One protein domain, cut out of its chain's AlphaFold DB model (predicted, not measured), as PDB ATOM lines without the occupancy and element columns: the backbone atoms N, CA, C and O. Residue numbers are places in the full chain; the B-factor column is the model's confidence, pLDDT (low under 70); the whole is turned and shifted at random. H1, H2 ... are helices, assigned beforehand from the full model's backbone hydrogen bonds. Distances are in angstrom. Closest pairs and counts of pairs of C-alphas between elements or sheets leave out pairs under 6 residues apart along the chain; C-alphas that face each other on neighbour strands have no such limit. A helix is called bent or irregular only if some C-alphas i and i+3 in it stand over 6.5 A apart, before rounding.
ATOM      1  N   PRO A  36     -62.139 -16.154 -57.099       77.94
ATOM      2  CA  PRO A  36     -60.775 -15.659 -57.264       77.94
ATOM      3  C   PRO A  36     -60.305 -14.765 -56.112       77.94
ATOM      4  O   PRO A  36     -59.107 -14.730 -55.834       77.94
ATOM      5  N   GLY A  37     -61.228 -14.082 -55.420       81.81
ATOM      6  CA  GLY A  37     -60.903 -13.246 -54.261       81.81
ATOM      7  C   GLY A  37     -60.470 -14.052 -53.032       81.81
ATOM      8  O   GLY A  37     -59.829 -13.515 -52.131       81.81
ATOM      9  N   ARG A  38     -60.773 -15.357 -52.994       83.50
ATOM     10  CA  ARG A  38     -60.443 -16.248 -51.869       83.50
ATOM     11  C   ARG A  38     -59.280 -17.184 -52.156       83.50
ATOM     12  O   ARG A  38     -58.595 -17.581 -51.216       83.50
ATOM     13  N   VAL A  39     -59.020 -17.502 -53.429       85.19
ATOM     14  CA  VAL A  39     -58.014 -18.501 -53.841       85.19
ATOM     15  C   VAL A  39     -56.668 -18.294 -53.158       85.19
ATOM     16  O   VAL A  39     -56.154 -19.240 -52.573       85.19
ATOM     17  N   LEU A  40     -56.094 -17.085 -53.185       85.50
ATOM     18  CA  LEU A  40     -54.769 -16.866 -52.591       85.50
ATOM     19  C   LEU A  40     -54.760 -17.005 -51.069       85.50
ATOM     20  O   LEU A  40     -53.814 -17.563 -50.522       85.50
ATOM     21  N   VAL A  41     -55.803 -16.520 -50.393       84.69
ATOM     22  CA  VAL A  41     -55.905 -16.592 -48.927       84.69
ATOM     23  C   VAL A  41     -56.000 -18.048 -48.478       84.69
ATOM     24  O   VAL A  41     -55.316 -18.466 -47.547       84.69
ATOM     25  N   VAL A  42     -56.813 -18.840 -49.175       86.44
ATOM     26  CA  VAL A  42     -56.962 -20.271 -48.894       86.44
ATOM     27  C   VAL A  42     -55.699 -21.035 -49.249       86.44
ATOM     28  O   VAL A  42     -55.279 -21.906 -48.492       86.44
ATOM     29  N   LEU A  43     -55.053 -20.685 -50.362       89.25
ATOM     30  CA  LEU A  43     -53.819 -21.331 -50.790       89.25
ATOM     31  C   LEU A  43     -52.708 -21.116 -49.765       89.25
ATOM     32  O   LEU A  43     -52.057 -22.078 -49.368       89.25
ATOM     33  N   ASP A  44     -52.530 -19.881 -49.292       89.31
ATOM     34  CA  ASP A  44     -51.564 -19.566 -48.238       89.31
ATOM     35  C   ASP A  44     -51.886 -20.321 -46.941       89.31
ATOM     36  O   ASP A  44     -50.996 -20.923 -46.339       89.31
ATOM     37  N   HIS A  45     -53.165 -20.396 -46.559       89.25
ATOM     38  CA  HIS A  45     -53.590 -21.131 -45.368       89.25
ATOM     39  C   HIS A  45     -53.305 -22.641 -45.455       89.25
ATOM     40  O   HIS A  45     -52.749 -23.233 -44.522       89.25
ATOM     41  N   VAL A  46     -53.660 -23.276 -46.575       91.44
ATOM     42  CA  VAL A  46     -53.450 -24.714 -46.795       91.44
ATOM     43  C   VAL A  46     -51.960 -25.027 -46.884       91.44
ATOM     44  O   VAL A  46     -51.485 -25.919 -46.180       91.44
ATOM     45  N   LEU A  47     -51.197 -24.283 -47.690       93.88
ATOM     46  CA  LEU A  47     -49.755 -24.504 -47.824       93.88
ATOM     47  C   LEU A  47     -49.010 -24.225 -46.515       93.88
ATOM     48  O   LEU A  47     -48.088 -24.967 -46.169       93.88
ATOM     49  N   GLY A  48     -49.441 -23.225 -45.743       93.81
ATOM     50  CA  GLY A  48     -48.946 -22.979 -44.390       93.81
ATOM     51  C   GLY A  48     -49.191 -24.176 -43.469       93.81
ATOM     52  O   GLY A  48     -48.263 -24.667 -42.831       93.81
ATOM     53  N   SER A  49     -50.406 -24.727 -43.474       92.31
ATOM     54  CA  SER A  49     -50.763 -25.897 -42.658       92.31
ATOM     55  C   SER A  49     -49.967 -27.153 -43.040       92.31
ATOM     56  O   SER A  49     -49.460 -27.862 -42.168       92.31
ATOM     57  N   VAL A  50     -49.787 -27.414 -44.339       94.25
ATOM     58  CA  VAL A  50     -48.954 -28.526 -44.834       94.25
ATOM     59  C   VAL A  50     -47.479 -28.309 -44.485       94.25
ATOM     60  O   VAL A  50     -46.771 -29.267 -44.178       94.25
ATOM     61  N   SER A  51     -47.010 -27.058 -44.470       96.25
ATOM     62  CA  SER A  51     -45.641 -26.730 -44.058       96.25
ATOM     63  C   SER A  51     -45.387 -27.065 -42.593       96.25
ATOM     64  O   SER A  51     -44.355 -27.655 -42.274       96.25
ATOM     65  N   GLU A  52     -46.334 -26.753 -41.709       95.75
ATOM     66  CA  GLU A  52     -46.248 -27.134 -40.296       95.75
ATOM     67  C   GLU A  52     -46.237 -28.656 -40.118       95.75
ATOM     68  O   GLU A  52     -45.443 -29.191 -39.341       95.75
ATOM     69  N   LEU A  53     -47.047 -29.376 -40.898       93.94
ATOM     70  CA  LEU A  53     -47.068 -30.835 -40.859       93.94
ATOM     71  C   LEU A  53     -45.739 -31.446 -41.337       93.94
ATOM     72  O   LEU A  53     -45.211 -32.350 -40.686       93.94
ATOM     73  N   ARG A  54     -45.152 -30.913 -42.417       95.81
ATOM     74  CA  ARG A  54     -43.820 -31.321 -42.883       95.81
ATOM     75  C   ARG A  54     -42.743 -31.063 -41.836       95.81
ATOM     76  O   ARG A  54     -41.908 -31.933 -41.606       95.81
ATOM     77  N   ARG A  55     -42.767 -29.907 -41.168       96.12
ATOM     78  CA  ARG A  55     -41.812 -29.584 -40.091       96.12
ATOM     79  C   ARG A  55     -41.921 -30.539 -38.904       96.12
ATOM     80  O   ARG A  55     -40.904 -30.851 -38.290       96.12
ATOM     81  N   ALA A  56     -43.125 -31.018 -38.593       96.12
ATOM     82  CA  ALA A  56     -43.345 -32.005 -37.538       96.12
ATOM     83  C   ALA A  56     -42.845 -33.417 -37.907       96.12
ATOM     84  O   ALA A  56     -42.573 -34.220 -37.016       96.12
ATOM     85  N   LEU A  57     -42.699 -33.714 -39.204       94.25
ATOM     86  CA  LEU A  57     -42.246 -35.000 -39.741       94.25
ATOM     87  C   LEU A  57     -41.045 -34.803 -40.690       94.25
ATOM     88  O   LEU A  57     -41.155 -35.085 -41.887       94.25
ATOM     89  N   PRO A  58     -39.889 -34.331 -40.181       92.38
ATOM     90  CA  PRO A  58     -38.757 -33.921 -41.015       92.38
ATOM     91  C   PRO A  58     -38.064 -35.087 -41.734       92.38
ATOM     92  O   PRO A  58     -37.348 -34.870 -42.706       92.38
ATOM     93  N   GLU A  59     -38.261 -36.318 -41.259       92.94
ATOM     94  CA  GLU A  59     -37.698 -37.529 -41.867       92.94
ATOM     95  C   GLU A  59     -38.595 -38.120 -42.967       92.94
ATOM     96  O   GLU A  59     -38.177 -39.040 -43.670       92.94
ATOM     97  N   ALA A  60     -39.825 -37.617 -43.122       93.62
ATOM     98  CA  ALA A  60     -40.739 -38.083 -44.155       93.62
ATOM     99  C   ALA A  60     -40.435 -37.424 -45.510       93.62
ATOM    100  O   ALA A  60     -40.049 -36.257 -45.591       93.62
ATOM    101  N   GLU A  61     -40.673 -38.162 -46.593       94.25
ATOM    102  CA  GLU A  61     -40.687 -37.592 -47.939       94.25
ATOM    103  C   GLU A  61     -42.035 -36.921 -48.211       94.25
ATOM    104  O   GLU A  61     -43.091 -37.518 -48.000       94.25
ATOM    105  N   TRP A  62     -42.000 -35.692 -48.728       95.50
ATOM    106  CA  TRP A  62     -43.197 -34.910 -49.034       95.50
ATOM    107  C   TRP A  62     -43.290 -34.604 -50.523       95.50
ATOM    108  O   TRP A  62     -42.338 -34.103 -51.124       95.50
ATOM    109  N   ARG A  63     -44.465 -34.854 -51.101       94.69
ATOM    110  CA  ARG A  63     -44.809 -34.490 -52.479       94.69
ATOM    111  C   ARG A  63     -46.088 -33.665 -52.445       94.69
ATOM    112  O   ARG A  63     -47.134 -34.168 -52.047       94.69
ATOM    113  N   VAL A  64     -45.966 -32.382 -52.773       95.81
ATOM    114  CA  VAL A  64     -47.058 -31.407 -52.698       95.81
ATOM    115  C   VAL A  64     -47.201 -30.771 -54.068       95.81
ATOM    116  O   VAL A  64     -46.246 -30.193 -54.586       95.81
ATOM    117  N   HIS A  65     -48.394 -30.893 -54.638       95.56
ATOM    118  CA  HIS A  65     -48.710 -30.425 -55.980       95.56
ATOM    119  C   HIS A  65     -50.021 -29.640 -55.943       95.56
ATOM    120  O   HIS A  65     -50.916 -29.964 -55.159       95.56
ATOM    121  N   MET A  66     -50.140 -28.640 -56.808       92.62
ATOM    122  CA  MET A  66     -51.409 -28.009 -57.152       92.62
ATOM    123  C   MET A  66     -51.652 -28.261 -58.632       92.62
ATOM    124  O   MET A  66     -50.835 -27.861 -59.463       92.62
ATOM    125  N   ASP A  67     -52.751 -28.940 -58.948       89.06
ATOM    126  CA  ASP A  67     -52.984 -29.507 -60.276       89.06
ATOM    127  C   ASP A  67     -51.742 -30.292 -60.750       89.06
ATOM    128  O   ASP A  67     -51.326 -31.244 -60.089       89.06
ATOM    129  N   ASP A  68     -51.111 -29.862 -61.843       90.81
ATOM    130  CA  ASP A  68     -49.932 -30.510 -62.429       90.81
ATOM    131  C   ASP A  68     -48.597 -29.861 -62.004       90.81
ATOM    132  O   ASP A  68     -47.542 -30.177 -62.559       90.81
ATOM    133  N   LEU A  69     -48.620 -28.915 -61.056       92.12
ATOM    134  CA  LEU A  69     -47.449 -28.135 -60.649       92.12
ATOM    135  C   LEU A  69     -46.950 -28.526 -59.260       92.12
ATOM    136  O   LEU A  69     -47.687 -28.446 -58.278       92.12
ATOM    137  N   ASP A  70     -45.662 -28.856 -59.165       94.81
ATOM    138  CA  ASP A  70     -44.973 -29.008 -57.883       94.81
ATOM    139  C   ASP A  70     -44.940 -27.679 -57.121       94.81
ATOM    140  O   ASP A  70     -44.554 -26.637 -57.663       94.81
ATOM    141  N   VAL A  71     -45.289 -27.722 -55.835       95.81
ATOM    142  CA  VAL A  71     -45.146 -26.568 -54.946       95.81
ATOM    143  C   VAL A  71     -43.731 -26.575 -54.365       95.81
ATOM    144  O   VAL A  71     -43.353 -27.542 -53.693       95.81
ATOM    145  N   PRO A  72     -42.919 -25.528 -54.594       95.38
ATOM    146  CA  PRO A  72     -41.553 -25.511 -54.102       95.38
ATOM    147  C   PRO A  72     -41.534 -25.398 -52.576       95.38
ATOM    148  O   PRO A  72     -42.373 -24.733 -51.967       95.38
ATOM    149  N   TRP A  73     -40.551 -26.060 -51.970       95.62
ATOM    150  CA  TRP A  73     -40.269 -25.973 -50.543       95.62
ATOM    151  C   TRP A  73     -39.095 -25.040 -50.293       95.62
ATOM    152  O   TRP A  73     -38.031 -25.216 -50.891       95.62
ATOM    153  N   ASP A  74     -39.274 -24.118 -49.359       94.69
ATOM    154  CA  ASP A  74     -38.195 -23.356 -48.749       94.69
ATOM    155  C   ASP A  74     -38.077 -23.724 -47.263       94.69
ATOM    156  O   ASP A  74     -39.077 -23.828 -46.555       94.69
ATOM    157  N   GLU A  75     -36.855 -23.911 -46.765       93.94
ATOM    158  CA  GLU A  75     -36.635 -24.328 -45.371       93.94
ATOM    159  C   GLU A  75     -37.095 -23.274 -44.347       93.94
ATOM    160  O   GLU A  75     -37.523 -23.612 -43.241       93.94
ATOM    161  N   THR A  76     -37.038 -21.990 -44.709       91.88
ATOM    162  CA  THR A  76     -37.442 -20.875 -43.841       91.88
ATOM    163  C   THR A  76     -38.932 -20.596 -44.009       91.88
ATOM    164  O   THR A  76     -39.686 -20.565 -43.040       91.88
ATOM    165  N   GLU A  77     -39.367 -20.435 -45.252       90.69
ATOM    166  CA  GLU A  77     -40.686 -19.923 -45.610       90.69
ATOM    167  C   GLU A  77     -41.746 -21.033 -45.729       90.69
ATOM    168  O   GLU A  77     -42.939 -20.768 -45.560       90.69
ATOM    169  N   GLY A  78     -41.337 -22.284 -45.940       95.88
ATOM    170  CA  GLY A  78     -42.220 -23.421 -46.189       95.88
ATOM    171  C   GLY A  78     -42.669 -23.519 -47.649       95.88
ATOM    172  O   GLY A  78     -41.997 -23.036 -48.559       95.88
ATOM    173  N   TYR A  79     -43.813 -24.160 -47.880       96.31
ATOM    174  CA  TYR A  79     -44.441 -24.236 -49.196       96.31
ATOM    175  C   TYR A  79     -45.083 -22.899 -49.580       96.31
ATOM    176  O   TYR A  79     -45.910 -22.366 -48.840       96.31
ATOM    177  N   ALA A  80     -44.733 -22.377 -50.755       93.94
ATOM    178  CA  ALA A  80     -45.358 -21.197 -51.348       93.94
ATOM    179  C   ALA A  80     -45.067 -21.129 -52.852       93.94
ATOM    180  O   ALA A  80     -43.992 -21.527 -53.294       93.94
ATOM    181  N   PHE A  81     -45.973 -20.559 -53.648       90.12
ATOM    182  CA  PHE A  81     -45.636 -20.204 -55.031       90.12
ATOM    183  C   PHE A  81     -44.812 -18.907 -55.097       90.12
ATOM    184  O   PHE A  81     -44.999 -18.012 -54.265       90.12
ATOM    185  N   PRO A  82     -43.927 -18.750 -56.101       86.19
ATOM    186  CA  PRO A  82     -43.210 -17.497 -56.317       86.19
ATOM    187  C   PRO A  82     -44.173 -16.306 -56.432       86.19
ATOM    188  O   PRO A  82     -45.104 -16.330 -57.231       86.19
ATOM    189  N   GLY A  83     -43.951 -15.264 -55.627       82.31
ATOM    190  CA  GLY A  83     -44.793 -14.061 -55.608       82.31
ATOM    191  C   GLY A  83     -46.115 -14.194 -54.839       82.31
ATOM    192  O   GLY A  83     -46.797 -13.193 -54.666       82.31
ATOM    193  N   MET A  84     -46.461 -15.375 -54.309       82.88
ATOM    194  CA  MET A  84     -47.702 -15.585 -53.539       82.88
ATOM    195  C   MET A  84     -47.777 -14.701 -52.287       82.88
ATOM    196  O   MET A  84     -48.845 -14.219 -51.928       82.88
ATOM    197  N   ARG A  85     -46.628 -14.467 -51.644       76.38
ATOM    198  CA  ARG A  85     -46.493 -13.609 -50.457       76.38
ATOM    199  C   ARG A  85     -46.123 -12.164 -50.800       76.38
ATOM    200  O   ARG A  85     -45.670 -11.430 -49.924       76.38
ATOM    201  N   ASP A  86     -46.266 -11.754 -52.064       80.44
ATOM    202  CA  ASP A  86     -46.083 -10.355 -52.441       80.44
ATOM    203  C   ASP A  86     -47.215  -9.513 -51.819       80.44
ATOM    204  O   ASP A  86     -48.390  -9.712 -52.152       80.44
ATOM    205  N   PRO A  87     -46.897  -8.563 -50.922       70.50
ATOM    206  CA  PRO A  87     -47.906  -7.742 -50.263       70.50
ATOM    207  C   PRO A  87     -48.731  -6.895 -51.243       70.50
ATOM    208  O   PRO A  87     -49.877  -6.571 -50.934       70.50
ATOM    209  N   ALA A  88     -48.192  -6.545 -52.417       73.69
ATOM    210  CA  ALA A  88     -48.940  -5.821 -53.441       73.69
ATOM    211  C   ALA A  88     -50.002  -6.712 -54.104       73.69
ATOM    212  O   ALA A  88     -51.130  -6.270 -54.317       73.69
ATOM    213  N   LEU A  89     -49.676  -7.981 -54.367       71.25
ATOM    214  CA  LEU A  89     -50.611  -8.951 -54.940       71.25
ATOM    215  C   LEU A  89     -51.759  -9.268 -53.971       71.25
ATOM    216  O   LEU A  89     -52.919  -9.322 -54.379       71.25
ATOM    217  N   ALA A  90     -51.444  -9.423 -52.682       65.38
ATOM    218  CA  ALA A  90     -52.448  -9.638 -51.644       65.38
ATOM    219  C   ALA A  90     -53.426  -8.451 -51.524       65.38
ATOM    220  O   ALA A  90     -54.625  -8.653 -51.336       65.38
ATOM    221  N   ALA A  91     -52.932  -7.216 -51.670       67.31
ATOM    222  CA  ALA A  91     -53.753  -6.008 -51.606       67.31
ATOM    223  C   ALA A  91     -54.708  -5.856 -52.807       67.31
ATOM    224  O   ALA A  91     -55.852  -5.452 -52.618       67.31
ATOM    225  N   GLU A  92     -54.266  -6.200 -54.021       67.94
ATOM    226  CA  GLU A  92     -55.092  -6.132 -55.238       67.94
ATOM    227  C   GLU A  92     -56.251  -7.145 -55.218       67.94
ATOM    228  O   GLU A  92     -57.345  -6.850 -55.694       67.94
ATOM    229  N   LEU A  93     -56.037  -8.331 -54.640       62.19
ATOM    230  CA  LEU A  93     -57.033  -9.411 -54.628       62.19
ATOM    231  C   LEU A  93     -57.981  -9.372 -53.423       62.19
ATOM    232  O   LEU A  93     -59.094  -9.880 -53.518       62.19
ATOM    233  N   GLY A  94     -57.583  -8.731 -52.321       56.84
ATOM    234  CA  GLY A  94     -58.460  -8.460 -51.174       56.84
ATOM    235  C   GLY A  94     -59.354  -7.220 -51.332       56.84
ATOM    236  O   GLY A  94     -60.064  -6.865 -50.392       56.84
ATOM    237  N   GLY A  95     -59.285  -6.533 -52.479       53.31
ATOM    238  CA  GLY A  95     -59.973  -5.266 -52.753       53.31
ATOM    239  C   GLY A  95     -61.155  -5.332 -53.732       53.31
ATOM    240  O   GLY A  95     -61.599  -4.265 -54.164       53.31
TER     241      GLY A  95
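AT A GLANCE: This is residues 36 to 95 of the 96 residues of an uncharacterized protein of Streptomyces sp. LamerLS-316 (UniProt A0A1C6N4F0). One long helix, H1, runs along the longest axis; beyond it the backbone turns round in the free-standing residues 56 to 61 and folds back beside H1 in loops. It ends in a short helix, H2, near the end of H1 where the printed part begins. The 60 printed residues hold two named helices, H1 then H2, and no named strand; the class is all helix, though under half of the residues, 28 of 60, are in named elements. The whole is elongated, 41 by 24 by 16 A, and only just compact, close to loose, with a radius of gyration of the C-alphas of 12.4 A.

IN THESE COORDINATES: Find C-alpha 36 at (-60.775, -15.659, -57.264); from there H1, residues 36 to 56, runs 31.0 A to C-alpha 56 at (-43.345, -32.005, -37.538). H1 is irregular: C-alphas 37 and 40 are 7.3 A apart. Pass on to Pro 87, where H2, residues 87 to 93, begins; it ends at C-alpha 93, (-57.033, -9.411, -54.628).

HOW THE PARTS SIT: Between the helices, look for two short antiparallel pairings, residues 65 to 66 with 69 to 70 and residues 73 to 74 with 78 to 79. H1 and H2 only just touch, with 3 pairs of C-alphas within 8 A, and H1 does so with residues 36 to 40 alone. Their closest C-alphas, those of Gly 37 and Leu 93, are 5.5 A apart. The helices run opposite ways at a steep tilt of 46 degrees. In H2 every O i to N i+4 pair is within hydrogen-bond range; in H1, 15 of 17 are.

THE WHOLE: The C-alphas farthest apart, those of Glu 59 and Gly 95, are 40.7 A apart. The printed part has no cut, and the link from H1 to H2, 30 residues, is long. Look in the B-factor column for a mean pLDDT of the printed part of 87.2; residues 90 to 95, of which 90 to 93 belong to H2, are under 70.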